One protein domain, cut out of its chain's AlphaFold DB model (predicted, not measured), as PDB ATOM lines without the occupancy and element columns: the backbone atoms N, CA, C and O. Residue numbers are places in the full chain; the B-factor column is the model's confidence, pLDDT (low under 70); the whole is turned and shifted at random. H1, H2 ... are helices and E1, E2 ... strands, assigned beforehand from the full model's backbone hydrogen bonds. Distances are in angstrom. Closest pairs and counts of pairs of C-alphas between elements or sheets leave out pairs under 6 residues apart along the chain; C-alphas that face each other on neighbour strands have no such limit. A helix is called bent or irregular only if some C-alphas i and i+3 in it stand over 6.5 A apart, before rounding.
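Overview. This is residues 5 to 118 of the 118 residues of the protein "HNH endonuclease" of Phocaeicola plebeius (UniProt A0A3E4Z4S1). A long, strongly bent hairpin, E5 and E6, arches along one side of a short core hairpin, E3 and E4, with the small helix H2 tucked between them. H1 packs on the core hairpin from the side away from H2, the little hairpin E1 and E2 sits at one end, and H3 lies at the other end, its centre the farthest from the mean of the C-alphas at 16.7 A. You have 114 residues before you, with three named helices and six named strands in the order H1 E1 E2 E3 E4 H2 E5 E6 H3; the strands form three antiparallel two-stranded sheets, and the class is mixed, helices and strands. The whole is compact, with a radius of gyration of the C-alphas of 13.4 A and spans of 39 by 31 by 25 A.

Arrangement. Look first at E5, residues 84 to 92, and E6, residues 95 to 104, an antiparallel hairpin at 155 degrees; N 87 and O 101 are 2.9 A apart, within hydrogen-bond range. E5 bends by 65 degrees at residue 88 and E6 by 83 degrees at residue 98. You find that H2, residues 72 to 78, and E5 touch, with 15 pairs of C-alphas within 8 A, the closest those of Asn 74 and Ser 87 at 4.7 A. Go on to the hairpin of E3, residues 48 to 52, and E4, residues 67 to 71, antiparallel at 142 degrees, with N 49 and O 70 2.9 A apart. The closest C-alphas of E3 and H2 are those of Trp 48 and Trp 72, at 4.6 A. H1, residues 5 to 13, comes closest to E4 at the C-alphas of Val 10 and Arg 68, 5.4 A; H1 and H2 are apart. In the hairpin of E1, residues 25 to 27, and E2, residues 33 to 35, N 34 and O 26 are 2.9 A apart. The C-alphas of Trp 33 and Asn 96, the closest of E2 and E6, are 6.2 A apart. H3, residues 107 to 117, is apart from E5 and from H2. In H1, H2 and H3 every O i to N i+4 pair is within hydrogen-bond range.

Along the chain. Find C-alpha 5 at (120.970, 145.544, 104.596), where H1 begins; it is 12.7 A long. E3 and E4 measure 12.9 A and 13.0 A. E5 is 22.3 A long; E6 runs 23.0 A to C-alpha 104 at (113.057, 125.231, 87.428). H3 covers 15.2 A and ends at C-alpha 117, (127.471, 135.811, 83.981). E1, E2 and H2 measure 7.2 A, 6.9 A and 9.8 A.

Size, cuts and confidence. The C-alphas of Gly 19 and Asn 118 are the two farthest apart, 40.3 A. The printed part has no cut. The links H1 to E1, E2 to E3 and E3 to E4 are long. The mean pLDDT of the printed part is 97.8, and no printed residue is under 70.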
ATOM      1  N   LYS A   5     121.612 144.863 105.717       97.62
ATOM      2  CA  LYS A   5     120.970 145.544 104.596       97.62
ATOM      3  C   LYS A   5     120.681 144.563 103.462       97.62
ATOM      4  O   LYS A   5     119.577 144.578 102.927       97.62
ATOM      5  N   THR A   6     121.632 143.705 103.103       98.25
ATOM      6  CA  THR A   6     121.419 142.664 102.094       98.25
ATOM      7  C   THR A   6     120.392 141.642 102.571       98.25
ATOM      8  O   THR A   6     119.539 141.241 101.785       98.25
ATOM      9  N   ILE A   7     120.414 141.257 103.851       98.62
ATOM     10  CA  ILE A   7     119.407 140.349 104.424       98.62
ATOM     11  C   ILE A   7     118.001 140.942 104.286       98.62
ATOM     12  O   ILE A   7     117.090 140.242 103.839       98.62
ATOM     13  N   GLU A   8     117.830 142.226 104.602       98.44
ATOM     14  CA  GLU A   8     116.552 142.923 104.443       98.44
ATOM     15  C   GLU A   8     116.121 142.986 102.972       98.44
ATOM     16  O   GLU A   8     114.999 142.610 102.644       98.44
ATOM     17  N   GLN A   9     117.024 143.367 102.065       98.44
ATOM     18  CA  GLN A   9     116.726 143.427 100.630       98.44
ATOM     19  C   GLN A   9     116.303 142.065 100.073       98.44
ATOM     20  O   GLN A   9     115.344 141.967  99.310       98.44
ATOM     21  N   VAL A  10     116.991 140.992 100.462       98.69
ATOM     22  CA  VAL A  10     116.662 139.639 100.006       98.69
ATOM     23  C   VAL A  10     115.340 139.151 100.606       98.69
ATOM     24  O   VAL A  10     114.557 138.499  99.911       98.69
ATOM     25  N   TRP A  11     115.044 139.504 101.860       98.75
ATOM     26  CA  TRP A  11     113.726 139.272 102.454       98.75
ATOM     27  C   TRP A  11     112.620 139.972 101.655       98.75
ATOM     28  O   TRP A  11     111.592 139.364 101.351       98.75
ATOM     29  N   GLU A  12     112.845 141.227 101.260       98.50
ATOM     30  CA  GLU A  12     111.901 142.031 100.485       98.50
ATOM     31  C   GLU A  12     111.597 141.462  99.089       98.50
ATOM     32  O   GLU A  12     110.492 141.674  98.583       98.50
ATOM     33  N   LEU A  13     112.513 140.687  98.502       98.00
ATOM     34  CA  LEU A  13     112.308 139.986  97.227       98.00
ATOM     35  C   LEU A  13     111.441 138.723  97.358       98.00
ATOM     36  O   LEU A  13     110.891 138.247  96.361       98.00
ATOM     37  N   ALA A  14     111.313 138.158  98.561       98.44
ATOM     38  CA  ALA A  14     110.537 136.941  98.779       98.44
ATOM     39  C   ALA A  14     109.032 137.184  98.610       98.44
ATOM     40  O   ALA A  14     108.519 138.283  98.844       98.44
ATOM     41  N   ARG A  15     108.295 136.134  98.237       98.25
ATOM     42  CA  ARG A  15     106.883 136.250  97.859       98.25
ATOM     43  C   ARG A  15     106.013 136.594  99.070       98.25
ATOM     44  O   ARG A  15     105.949 135.826 100.032       98.25
ATOM     45  N   THR A  16     105.292 137.707  98.990       98.50
ATOM     46  CA  THR A  16     104.246 138.064  99.957       98.50
ATOM     47  C   THR A  16     103.016 137.172  99.773       98.50
ATOM     48  O   THR A  16     102.767 136.645  98.687       98.50
ATOM     49  N   VAL A  17     102.251 136.964 100.844       97.25
ATOM     50  CA  VAL A  17     101.022 136.162 100.803       97.25
ATOM     51  C   VAL A  17      99.873 136.993 101.351       97.25
ATOM     52  O   VAL A  17      99.981 137.564 102.434       97.25
ATOM     53  N   GLU A  18      98.780 137.071 100.594       96.94
ATOM     54  CA  GLU A  18      97.577 137.795 101.001       96.94
ATOM     55  C   GLU A  18      97.050 137.275 102.346       96.94
ATOM     56  O   GLU A  18      97.042 136.070 102.605       96.94
ATOM     57  N   GLY A  19      96.637 138.193 103.222       96.81
ATOM     58  CA  GLY A  19      96.161 137.864 104.567       96.81
ATOM     59  C   GLY A  19      97.261 137.640 105.611       96.81
ATOM     60  O   GLY A  19      96.937 137.425 106.777       96.81
ATOM     61  N   PHE A  20      98.543 137.735 105.241       97.31
ATOM     62  CA  PHE A  20      99.673 137.625 106.165       97.31
ATOM     63  C   PHE A  20     100.519 138.901 106.189       97.31
ATOM     64  O   PHE A  20     100.627 139.607 105.189       97.31
ATOM     65  N   ASN A  21     101.146 139.192 107.335       98.06
ATOM     66  CA  ASN A  21     102.044 140.338 107.466       98.06
ATOM     67  C   ASN A  21     103.381 140.065 106.734       98.06
ATOM     68  O   ASN A  21     104.139 139.202 107.197       98.06
ATOM     69  N   PRO A  22     103.709 140.801 105.651       98.12
ATOM     70  CA  PRO A  22     104.935 140.590 104.876       98.12
ATOM     71  C   PRO A  22     106.223 140.946 105.638       98.12
ATOM     72  O   PRO A  22     107.308 140.534 105.220       98.12
ATOM     73  N   ASP A  23     106.122 141.664 106.759       98.19
ATOM     74  CA  ASP A  23     107.258 141.965 107.641       98.19
ATOM     75  C   ASP A  23     107.565 140.819 108.611       98.19
ATOM     76  O   ASP A  23     108.579 140.837 109.306       98.19
ATOM     77  N   MET A  24     106.699 139.805 108.668       98.31
ATOM     78  CA  MET A  24     106.854 138.654 109.555       98.31
ATOM     79  C   MET A  24     107.038 137.359 108.780       98.31
ATOM     80  O   MET A  24     107.926 136.575 109.118       98.31
ATOM     81  N   VAL A  25     106.203 137.120 107.765       98.44
ATOM     82  CA  VAL A  25     106.174 135.853 107.029       98.44
ATOM     83  C   VAL A  25     106.065 136.070 105.530       98.44
ATOM     84  O   VAL A  25     105.347 136.950 105.055       98.44
ATOM     85  N   ARG A  26     106.766 135.225 104.780       98.81
ATOM     86  CA  ARG A  26     106.758 135.188 103.315       98.81
ATOM     87  C   ARG A  26     106.875 133.743 102.846       98.81
ATOM     88  O   ARG A  26     106.992 132.830 103.664       98.81
ATOM     89  N   LYS A  27     106.827 133.523 101.534       98.69
ATOM     90  CA  LYS A  27     107.143 132.226 100.930       98.69
ATOM     91  C   LYS A  27     108.404 132.295 100.083       98.69
ATOM     92  O   LYS A  27     108.617 133.280  99.374       98.69
ATOM     93  N   ASP A  28     109.192 131.228 100.133       98.56
ATOM     94  CA  ASP A  28     110.308 131.034  99.215       98.56
ATOM     95  C   ASP A  28     109.831 130.659  97.798       98.56
ATOM     96  O   ASP A  28     108.629 130.542  97.518       98.56
ATOM     97  N   ALA A  29     110.791 130.467  96.891       97.75
ATOM     98  CA  ALA A  29     110.529 130.107  95.499       97.75
ATOM     99  C   ALA A  29     109.891 128.713  95.317       97.75
ATOM    100  O   ALA A  29     109.263 128.478  94.288       97.75
ATOM    101  N   CYS A  30     110.015 127.821  96.306       97.69
ATOM    102  CA  CYS A  30     109.401 126.488  96.319       97.69
ATOM    103  C   CYS A  30     108.036 126.494  97.030       97.69
ATOM    104  O   CYS A  30     107.358 125.480  97.132       97.69
ATOM    105  N   GLY A  31     107.605 127.642  97.554       97.88
ATOM    106  CA  GLY A  31     106.345 127.778  98.269       97.88
ATOM    107  C   GLY A  31     106.389 127.400  99.748       97.88
ATOM    108  O   GLY A  31     105.333 127.440 100.382       97.88
ATOM    109  N   ALA A  32     107.557 127.109 100.321       98.62
ATOM    110  CA  ALA A  32     107.710 126.958 101.763       98.62
ATOM    111  C   ALA A  32     107.545 128.308 102.468       98.62
ATOM    112  O   ALA A  32     108.025 129.339 101.999       98.62
ATOM    113  N   TRP A  33     106.875 128.301 103.616       98.81
ATOM    114  CA  TRP A  33     106.813 129.443 104.520       98.81
ATOM    115  C   TRP A  33     108.176 129.716 105.146       98.81
ATOM    116  O   TRP A  33     108.832 128.801 105.644       98.81
ATOM    117  N   ILE A  34     108.552 130.988 105.185       98.88
ATOM    118  CA  ILE A  34     109.741 131.494 105.863       98.88
ATOM    119  C   ILE A  34     109.337 132.626 106.810       98.88
ATOM    120  O   ILE A  34     108.407 133.387 106.523       98.88
ATOM    121  N   MET A  35     110.013 132.728 107.953       98.69
ATOM    122  CA  MET A  35     109.759 133.757 108.965       98.69
ATOM    123  C   MET A  35     110.963 134.687 109.090       98.69
ATOM    124  O   MET A  35     112.088 134.219 109.255       98.69
ATOM    125  N   LYS A  36     110.735 136.005 109.070       98.69
ATOM    126  CA  LYS A  36     111.806 137.015 109.040       98.69
ATOM    127  C   LYS A  36     112.806 136.826 110.180       98.69
ATOM    128  O   LYS A  36     114.009 136.796 109.959       98.69
ATOM    129  N   ASN A  37     112.294 136.596 111.391       98.44
ATOM    130  CA  ASN A  37     113.093 136.389 112.600       98.44
ATOM    131  C   ASN A  37     113.781 135.010 112.695       98.44
ATOM    132  O   ASN A  37     114.399 134.725 113.716       98.44
ATOM    133  N   GLN A  38     113.654 134.150 111.680       98.75
ATOM    134  CA  GLN A  38     114.283 132.825 111.611       98.75
ATOM    135  C   GLN A  38     115.435 132.774 110.597       98.75
ATOM    136  O   GLN A  38     115.839 131.689 110.174       98.75
ATOM    137  N   TYR A  39     115.963 133.930 110.184       98.69
ATOM    138  CA  TYR A  39     117.140 133.984 109.323       98.69
ATOM    139  C   TYR A  39     118.320 133.222 109.951       98.69
ATOM    140  O   TYR A  39     118.662 133.442 111.112       98.69
ATOM    141  N   GLY A  40     118.918 132.301 109.191       98.50
ATOM    142  CA  GLY A  40     120.034 131.454 109.626       98.50
ATOM    143  C   GLY A  40     119.671 130.350 110.629       98.50
ATOM    144  O   GLY A  40     120.552 129.598 111.045       98.50
ATOM    145  N   ASN A  41     118.401 130.214 111.027       98.56
ATOM    146  CA  ASN A  41     117.986 129.210 112.006       98.56
ATOM    147  C   ASN A  41     117.589 127.882 111.342       98.56
ATOM    148  O   ASN A  41     116.433 127.694 110.961       98.56
ATOM    149  N   ARG A  42     118.522 126.929 111.266       98.50
ATOM    150  CA  ARG A  42     118.258 125.587 110.714       98.50
ATOM    151  C   ARG A  42     117.455 124.662 111.638       98.50
ATOM    152  O   ARG A  42     116.961 123.642 111.176       98.50
ATOM    153  N   ASP A  43     117.245 125.029 112.902       98.44
ATOM    154  CA  ASP A  43     116.417 124.246 113.832       98.44
ATOM    155  C   ASP A  43     114.914 124.547 113.678       98.44
ATOM    156  O   ASP A  43     114.061 123.877 114.263       98.44
ATOM    157  N   SER A  44     114.560 125.563 112.882       98.31
ATOM    158  CA  SER A  44     113.179 125.966 112.622       98.31
ATOM    159  C   SER A  44     112.700 125.483 111.258       98.31
ATOM    160  O   SER A  44     113.347 125.715 110.237       98.31
ATOM    161  N   ILE A  45     111.491 124.916 111.197       98.25
ATOM    162  CA  ILE A  45     110.838 124.565 109.923       98.25
ATOM    163  C   ILE A  45     110.532 125.801 109.050       98.25
ATOM    164  O   ILE A  45     110.281 125.667 107.856       98.25
ATOM    165  N   TYR A  46     110.585 127.004 109.631       98.69
ATOM    166  CA  TYR A  46     110.396 128.292 108.951       98.69
ATOM    167  C   TYR A  46     111.700 129.080 108.776       98.69
ATOM    168  O   TYR A  46     111.672 130.250 108.380       98.69
ATOM    169  N   GLY A  47     112.834 128.471 109.129       98.81
ATOM    170  CA  GLY A  47     114.146 129.065 108.949       98.81
ATOM    171  C   GLY A  47     114.520 129.200 107.485       98.81
ATOM    172  O   GLY A  47     114.095 128.413 106.634       98.81
ATOM    173  N   TRP A  48     115.332 130.202 107.191       98.88
ATOM    174  CA  TRP A  48     115.709 130.525 105.825       98.88
ATOM    175  C   TRP A  48     117.099 131.135 105.762       98.88
ATOM    176  O   TRP A  48     117.623 131.654 106.747       98.88
ATOM    177  N   GLU A  49     117.687 131.057 104.581       98.75
ATOM    178  CA  GLU A  49     119.010 131.567 104.259       98.75
ATOM    179  C   GLU A  49     118.960 132.292 102.910       98.75
ATOM    180  O   GLU A  49     117.954 132.248 102.194       98.75
ATOM    181  N   ILE A  50     120.047 132.984 102.572       98.75
ATOM    182  CA  ILE A  50     120.219 133.565 101.240       98.75
ATOM    183  C   ILE A  50     120.777 132.470 100.324       98.75
ATOM    184  O   ILE A  50     121.831 131.909 100.617       98.75
ATOM    185  N   ASP A  51     120.057 132.177  99.244       98.62
ATOM    186  CA  ASP A  51     120.471 131.286  98.155       98.62
ATOM    187  C   ASP A  51     120.979 132.107  96.965       98.62
ATOM    188  O   ASP A  51     120.401 133.148  96.628       98.62
ATOM    189  N   HIS A  52     122.009 131.587  96.300       98.56
ATOM    190  CA  HIS A  52     122.453 132.040  94.985       98.56
ATOM    191  C   HIS A  52     121.717 131.250  93.909       98.56
ATOM    192  O   HIS A  52     121.962 130.056  93.726       98.56
ATOM    193  N   VAL A  53     120.832 131.913  93.165       98.50
ATOM    194  CA  VAL A  53     120.053 131.279  92.093       98.50
ATOM    195  C   VAL A  53     120.992 130.627  91.077       98.50
ATOM    196  O   VAL A  53     120.855 129.437  90.810       98.50
ATOM    197  N   TYR A  54     121.951 131.396  90.563       98.31
ATOM    198  CA  TYR A  54     123.100 130.950  89.786       98.31
ATOM    199  C   TYR A  54     124.271 130.652  90.743       98.31
ATOM    200  O   TYR A  54     124.775 131.581  91.386       98.31
ATOM    201  N   PRO A  55     124.701 129.385  90.866       98.06
ATOM    202  CA  PRO A  55     125.682 128.961  91.860       98.06
ATOM    203  C   PRO A  55     127.029 129.678  91.740       98.06
ATOM    204  O   PRO A  55     127.518 129.950  90.640       98.06
ATOM    205  N   LEU A  56     127.686 129.885  92.884       97.38
ATOM    206  CA  LEU A  56     129.052 130.418  92.929       97.38
ATOM    207  C   LEU A  56     130.040 129.520  92.162       97.38
ATOM    208  O   LEU A  56     130.941 130.024  91.497       97.38
ATOM    209  N   SER A  57     129.848 128.195  92.193       97.62
ATOM    210  CA  SER A  57     130.683 127.228  91.462       97.62
ATOM    211  C   SER A  57     130.564 127.334  89.938       97.62
ATOM    212  O   SER A  57     131.456 126.875  89.226       97.62
ATOM    213  N   MET A  58     129.515 127.990  89.434       96.56
ATOM    214  CA  MET A  58     129.334 128.307  88.016       96.56
ATOM    215  C   MET A  58     129.814 129.723  87.653       96.56
ATOM    216  O   MET A  58     129.731 130.105  86.492       96.56
ATOM    217  N   GLY A  59     130.332 130.499  88.613       96.94
ATOM    218  CA  GLY A  59     130.767 131.886  88.405       96.94
ATOM    219  C   GLY A  59     129.749 132.947  88.829       96.94
ATOM    220  O   GLY A  59     129.948 134.124  88.539       96.94
ATOM    221  N   GLY A  60     128.676 132.552  89.524       97.81
ATOM    222  CA  GLY A  60     127.747 133.495  90.142       97.81
ATOM    223  C   GLY A  60     128.416 134.360  91.214       97.81
ATOM    224  O   GLY A  60     129.473 134.028  91.750       97.81
ATOM    225  N   THR A  61     127.771 135.472  91.546       97.69
ATOM    226  CA  THR A  61     128.253 136.465  92.520       97.69
ATOM    227  C   THR A  61     127.134 136.853  93.488       97.69
ATOM    228  O   THR A  61     125.984 136.436  93.331       97.69
ATOM    229  N   ASP A  62     127.457 137.715  94.453       97.69
ATOM    230  CA  ASP A  62     126.509 138.317  95.399       97.69
ATOM    231  C   ASP A  62     125.663 139.456  94.788       97.69
ATOM    232  O   ASP A  62     125.092 140.274  95.514       97.69
ATOM    233  N   ASP A  63     125.574 139.545  93.455       97.94
ATOM    234  CA  ASP A  63     124.693 140.510  92.801       97.94
ATOM    235  C   ASP A  63     123.245 140.269  93.232       97.94
ATOM    236  O   ASP A  63     122.744 139.150  93.175       97.94
ATOM    237  N   ILE A  64     122.538 141.332  93.621       97.88
ATOM    238  CA  ILE A  64     121.203 141.223  94.233       97.88
ATOM    239  C   ILE A  64     120.192 140.445  93.375       97.88
ATOM    240  O   ILE A  64     119.320 139.769  93.907       97.88
ATOM    241  N   ILE A  65     120.323 140.494  92.045       97.81
ATOM    242  CA  ILE A  65     119.479 139.734  91.112       97.81
ATOM    243  C   ILE A  65     119.675 138.214  91.218       97.81
ATOM    244  O   ILE A  65     118.780 137.445  90.870       97.81
ATOM    245  N   ASN A  66     120.845 137.791  91.686       98.56
ATOM    246  CA  ASN A  66     121.220 136.405  91.893       98.56
ATOM    247  C   ASN A  66     120.865 135.896  93.295       98.56
ATOM    248  O   ASN A  66     120.977 134.701  93.554       98.56
ATOM    249  N   LEU A  67     120.431 136.772  94.201       98.69
ATOM    250  CA  LEU A  67     120.109 136.413  95.576       98.69
ATOM    251  C   LEU A  67     118.602 136.234  95.765       98.69
ATOM    252  O   LEU A  67     117.788 136.994  95.237       98.69
ATOM    253  N   ARG A  68     118.213 135.250  96.577       98.56
ATOM    254  CA  ARG A  68     116.826 135.080  97.034       98.56
ATOM    255  C   ARG A  68     116.761 134.483  98.433       98.56
ATOM    256  O   ARG A  68     117.649 133.740  98.839       98.56
ATOM    257  N   ALA A  69     115.679 134.767  99.152       98.75
ATOM    258  CA  ALA A  69     115.387 134.085 100.404       98.75
ATOM    259  C   ALA A  69     114.884 132.672 100.095       98.75
ATOM    260  O   ALA A  69     113.938 132.500  99.316       98.75
ATOM    261  N   MET A  70     115.496 131.668 100.712       98.75
ATOM    262  CA  MET A  70     115.131 130.271 100.510       98.75
ATOM    263  C   MET A  70     115.067 129.539 101.843       98.75
ATOM    264  O   MET A  70     115.911 129.760 102.712       98.75
ATOM    265  N   GLN A  71     114.060 128.681 102.026       98.81
ATOM    266  CA  GLN A  71     113.987 127.840 103.220       98.81
ATOM    267  C   GLN A  71     115.273 126.995 103.309       98.81
ATOM    268  O   GLN A  71     115.778 126.529 102.288       98.81
ATOM    269  N   TRP A  72     115.848 126.845 104.504       98.81
ATOM    270  CA  TRP A  72     117.229 126.358 104.648       98.81
ATOM    271  C   TRP A  72     117.471 124.935 104.107       98.81
ATOM    272  O   TRP A  72     118.548 124.662 103.582       98.81
ATOM    273  N   ASP A  73     116.496 124.025 104.198       98.69
ATOM    274  CA  ASP A  73     116.620 122.642 103.705       98.69
ATOM    275  C   ASP A  73     116.362 122.578 102.194       98.69
ATOM    276  O   ASP A  73     116.989 121.801 101.482       98.69
ATOM    277  N   ASN A  74     115.505 123.463 101.671       98.75
ATOM    278  CA  ASN A  74     115.391 123.703 100.234       98.75
ATOM    279  C   ASN A  74     116.712 124.228  99.662       98.75
ATOM    280  O   ASN A  74     117.171 123.709  98.650       98.75
ATOM    281  N   ASN A  75     117.332 125.218 100.312       98.75
ATOM    282  CA  ASN A  75     118.631 125.766  99.918       98.75
ATOM    283  C   ASN A  75     119.708 124.665  99.914       98.75
ATOM    284  O   ASN A  75     120.392 124.449  98.916       98.75
ATOM    285  N   LEU A  76     119.782 123.890 101.001       98.38
ATOM    286  CA  LEU A  76     120.695 122.754 101.118       98.38
ATOM    287  C   LEU A  76     120.441 121.677 100.050       98.38
ATOM    288  O   LEU A  76     121.389 121.111  99.517       98.38
ATOM    289  N   SER A  77     119.174 121.379  99.752       98.44
ATOM    290  CA  SER A  77     118.784 120.393  98.740       98.44
ATOM    291  C   SER A  77     119.055 120.862  97.314       98.44
ATOM    292  O   SER A  77     119.326 120.021  96.460       98.44
ATOM    293  N   LYS A  78     118.965 122.168  97.048       98.44
ATOM    294  CA  LYS A  78     119.340 122.752  95.761       98.44
ATOM    295  C   LYS A  78     120.849 122.651  95.543       98.44
ATOM    296  O   LYS A  78     121.273 122.277  94.457       98.44
ATOM    297  N   GLY A  79     121.652 123.008  96.548       98.06
ATOM    298  CA  GLY A  79     123.105 123.084  96.402       98.06
ATOM    299  C   GLY A  79     123.513 123.921  95.181       98.06
ATOM    300  O   GLY A  79     123.062 125.059  95.009       98.06
ATOM    301  N   ASP A  80     124.318 123.316  94.311       98.19
ATOM    302  CA  ASP A  80     124.831 123.935  93.086       98.19
ATOM    303  C   ASP A  80     123.987 123.604  91.838       98.19
ATOM    304  O   ASP A  80     124.413 123.853  90.711       98.19
ATOM    305  N   ASP A  81     122.788 123.042  92.005       98.50
ATOM    306  CA  ASP A  81     121.927 122.708  90.875       98.50
ATOM    307  C   ASP A  81     121.296 123.972  90.256       98.50
ATOM    308  O   ASP A  81     120.658 124.791  90.931       98.50
ATOM    309  N   TYR A  82     121.446 124.121  88.936       98.00
ATOM    310  CA  TYR A  82     120.844 125.185  88.130       98.00
ATOM    311  C   TYR A  82     120.679 124.741  86.659       98.00
ATOM    312  O   TYR A  82     121.572 124.091  86.115       98.00
ATOM    313  N   PRO A  83     119.577 125.099  85.961       97.88
ATOM    314  CA  PRO A  83     118.423 125.858  86.453       97.88
ATOM    315  C   PRO A  83     117.355 124.980  87.116       97.88
ATOM    316  O   PRO A  83     116.407 125.520  87.685       97.88
ATOM    317  N   VAL A  84     117.481 123.655  87.013       98.50
ATOM    318  CA  VAL A  84     116.576 122.673  87.622       98.50
ATOM    319  C   VAL A  84     117.196 122.192  88.921       98.50
ATOM    320  O   VAL A  84     118.355 121.805  88.908       98.50
ATOM    321  N   TYR A  85     116.439 122.206  90.012       98.44
ATOM    322  CA  TYR A  85     116.918 121.833  91.342       98.44
ATOM    323  C   TYR A  85     115.820 121.149  92.156       98.44
ATOM    324  O   TYR A  85     114.625 121.286  91.873       98.44
ATOM    325  N   LYS A  86     116.228 120.409  93.187       98.25
ATOM    326  CA  LYS A  86     115.323 119.694  94.089       98.25
ATOM    327  C   LYS A  86     114.969 120.538  95.317       98.25
ATOM    328  O   LYS A  86     115.860 121.082  95.966       98.25
ATOM    329  N   SER A  87     113.689 120.587  95.677       97.62
ATOM    330  CA  SER A  87     113.201 121.087  96.970       97.62
ATOM    331  C   SER A  87     112.846 119.926  97.902       97.62
ATOM    332  O   SER A  87     112.529 118.835  97.431       97.62
ATOM    333  N   LYS A  88     112.815 120.172  99.215       98.19
ATOM    334  CA  LYS A  88     112.384 119.211 100.252       98.19
ATOM    335  C   LYS A  88     111.235 119.696 101.126       98.19
ATOM    336  O   LYS A  88     110.637 118.898 101.843       98.19
ATOM    337  N   VAL A  89     110.956 120.993 101.116       98.38
ATOM    338  CA  VAL A  89     109.973 121.641 101.977       98.38
ATOM    339  C   VAL A  89     109.043 122.477 101.116       98.38
ATOM    340  O   VAL A  89     109.486 123.273 100.290       98.38
ATOM    341  N   GLN A  90     107.743 122.335 101.352       97.44
ATOM    342  CA  GLN A  90     106.708 123.199 100.792       97.44
ATOM    343  C   GLN A  90     105.633 123.471 101.832       97.44
ATOM    344  O   GLN A  90     105.659 122.915 102.928       97.44
ATOM    345  N   SER A  91     104.664 124.318 101.498       97.25
ATOM    346  CA  SER A  91     103.507 124.546 102.355       97.25
ATOM    347  C   SER A  91     102.311 123.672 101.982       97.25
ATOM    348  O   SER A  91     101.916 123.652 100.818       97.25
ATOM    349  N   GLU A  92     101.626 123.123 102.980       96.88
ATOM    350  CA  GLU A  92     100.239 122.665 102.862       96.88
ATOM    351  C   GLU A  92      99.357 123.612 103.686       96.88
ATOM    352  O   GLU A  92      99.344 123.574 104.920       96.88
ATOM    353  N   GLY A  93      98.671 124.539 103.011       94.81
ATOM    354  CA  GLY A  93      97.974 125.642 103.675       94.81
ATOM    355  C   GLY A  93      98.948 126.561 104.425       94.81
ATOM    356  O   GLY A  93      99.835 127.167 103.819       94.81
ATOM    357  N   ASN A  94      98.790 126.645 105.750       94.50
ATOM    358  CA  ASN A  94      99.522 127.575 106.626       94.50
ATOM    359  C   ASN A  94     100.685 126.924 107.397       94.50
ATOM    360  O   ASN A  94     101.205 127.516 108.340       94.50
ATOM    361  N   LYS A  95     101.078 125.701 107.031       96.06
ATOM    362  CA  LYS A  95     102.187 124.961 107.650       96.06
ATOM    363  C   LYS A  95     103.147 124.469 106.577       96.06
ATOM    364  O   LYS A  95     102.726 124.215 105.448       96.06
ATOM    365  N   ASN A  96     104.410 124.303 106.945       98.50
ATOM    366  CA  ASN A  96     105.376 123.598 106.111       98.50
ATOM    367  C   ASN A  96     105.249 122.084 106.296       98.50
ATOM    368  O   ASN A  96     104.937 121.603 107.387       98.50
ATOM    369  N   ILE A  97     105.491 121.351 105.217       98.19
ATOM    370  CA  ILE A  97     105.554 119.895 105.148       98.19
ATOM    371  C   ILE A  97     106.820 119.488 104.394       98.19
ATOM    372  O   ILE A  97     107.313 120.236 103.548       98.19
ATOM    373  N   TYR A  98     107.325 118.293 104.692       98.12
ATOM    374  CA  TYR A  98     108.418 117.696 103.935       98.12
ATOM    375  C   TYR A  98     107.853 116.961 102.724       98.12
ATOM    376  O   TYR A  98     107.119 115.983 102.870       98.12
ATOM    377  N   ILE A  99     108.186 117.454 101.539       96.81
ATOM    378  CA  ILE A  99     107.816 116.875 100.254       96.81
ATOM    379  C   ILE A  99     108.916 117.186  99.243       96.81
ATOM    380  O   ILE A  99     109.382 118.322  99.127       96.81
ATOM    381  N   GLU A 100     109.357 116.153  98.534       96.00
ATOM    382  CA  GLU A 100     110.395 116.288  97.524       96.00
ATOM    383  C   GLU A 100     109.778 116.591  96.160       96.00
ATOM    384  O   GLU A 100     109.003 115.792  95.638       96.00
ATOM    385  N   GLU A 101     110.164 117.716  95.567       96.62
ATOM    386  CA  GLU A 101     109.742 118.118  94.223       96.62
ATOM    387  C   GLU A 101     110.916 118.727  93.452       96.62
ATOM    388  O   GLU A 101     111.978 119.009  94.016       96.62
ATOM    389  N   GLN A 102     110.739 118.910  92.145       97.50
ATOM    390  CA  GLN A 102     111.699 119.601  91.291       97.50
ATOM    391  C   GLN A 102     111.125 120.932  90.830       97.50
ATOM    392  O   GLN A 102     109.973 121.016  90.408       97.50
ATOM    393  N   TYR A 103     111.968 121.955  90.860       97.62
ATOM    394  CA  TYR A 103     111.656 123.286  90.371       97.62
ATOM    395  C   TYR A 103     112.658 123.702  89.310       97.62
ATOM    396  O   TYR A 103     113.820 123.308  89.340       97.62
ATOM    397  N   THR A 104     112.206 124.574  88.417       98.31
ATOM    398  CA  THR A 104     113.057 125.231  87.428       98.31
ATOM    399  C   THR A 104     113.015 126.730  87.677       98.31
ATOM    400  O   THR A 104     111.940 127.305  87.870       98.31
ATOM    401  N   VAL A 105     114.177 127.383  87.692       98.25
ATOM    402  CA  VAL A 105     114.259 128.853  87.702       98.25
ATOM    403  C   VAL A 105     113.476 129.396  86.503       98.25
ATOM    404  O   VAL A 105     113.600 128.866  85.408       98.25
ATOM    405  N   ASN A 106     112.656 130.436  86.670       97.00
ATOM    406  CA  ASN A 106     111.848 130.940  85.553       97.00
ATOM    407  C   ASN A 106     112.718 131.500  84.406       97.00
ATOM    408  O   ASN A 106     113.792 132.054  84.646       97.00
ATOM    409  N   ASP A 107     112.228 131.392  83.170       97.94
ATOM    410  CA  ASP A 107     112.998 131.724  81.961       97.94
ATOM    411  C   ASP A 107     113.479 133.179  81.925       97.94
ATOM    412  O   ASP A 107     114.594 133.450  81.475       97.94
ATOM    413  N   ASN A 108     112.678 134.118  82.443       98.00
ATOM    414  CA  ASN A 108     113.053 135.532  82.477       98.00
ATOM    415  C   ASN A 108     114.262 135.784  83.384       98.00
ATOM    416  O   ASN A 108     115.161 136.543  83.023       98.00
ATOM    417  N   LEU A 109     114.291 135.160  84.562       97.62
ATOM    418  CA  LEU A 109     115.426 135.262  85.467       97.62
ATOM    419  C   LEU A 109     116.646 134.548  84.880       97.62
ATOM    420  O   LEU A 109     117.735 135.111  84.911       97.62
ATOM    421  N   GLN A 110     116.461 133.375  84.267       98.25
ATOM    422  CA  GLN A 110     117.557 132.694  83.577       98.25
ATOM    423  C   GLN A 110     118.189 133.573  82.490       98.25
ATOM    424  O   GLN A 110     119.409 133.606  82.364       98.25
ATOM    425  N   GLU A 111     117.386 134.292  81.701       98.12
ATOM    426  CA  GLU A 111     117.887 135.198  80.667       98.12
ATOM    427  C   GLU A 111     118.720 136.342  81.254       98.12
ATOM    428  O   GLU A 111     119.823 136.597  80.773       98.12
ATOM    429  N   LYS A 112     118.240 136.978  82.327       98.19
ATOM    430  CA  LYS A 112     118.980 138.050  83.008       98.19
ATOM    431  C   LYS A 112     120.298 137.551  83.602       98.19
ATOM    432  O   LYS A 112     121.318 138.212  83.450       98.19
ATOM    433  N   LEU A 113     120.294 136.371  84.224       97.88
ATOM    434  CA  LEU A 113     121.505 135.760  84.784       97.88
ATOM    435  C   LEU A 113     122.499 135.376  83.681       97.88
ATOM    436  O   LEU A 113     123.694 135.601  83.832       97.88
ATOM    437  N   ARG A 114     122.015 134.878  82.533       96.44
ATOM    438  CA  ARG A 114     122.863 134.615  81.360       96.44
ATOM    439  C   ARG A 114     123.521 135.878  80.813       96.44
ATOM    440  O   ARG A 114     124.628 135.771  80.320       96.44
ATOM    441  N   GLN A 115     122.858 137.032  80.849       96.69
ATOM    442  CA  GLN A 115     123.459 138.298  80.406       96.69
ATOM    443  C   GLN A 115     124.494 138.842  81.396       96.69
ATOM    444  O   GLN A 115     125.363 139.611  81.001       96.69
ATOM    445  N   LEU A 116     124.375 138.482  82.677       96.75
ATOM    446  CA  LEU A 116     125.264 138.955  83.733       96.75
ATOM    447  C   LEU A 116     126.530 138.096  83.868       96.75
ATOM    448  O   LEU A 116     127.598 138.638  84.140       96.75
ATOM    449  N   TYR A 117     126.405 136.778  83.689       95.56
ATOM    450  CA  TYR A 117     127.471 135.811  83.981       95.56
ATOM    451  C   TYR A 117     128.056 135.084  82.754       95.56
ATOM    452  O   TYR A 117     128.980 134.294  82.939       95.56
ATOM    453  N   ASN A 118     127.566 135.335  81.528       76.50
ATOM    454  CA  ASN A 118     128.176 134.827  80.282       76.50
ATOM    455  C   ASN A 118     128.869 135.921  79.470       76.50
ATOM    456  O   ASN A 118     128.327 137.047  79.408       76.50
TER     457      ASN A 118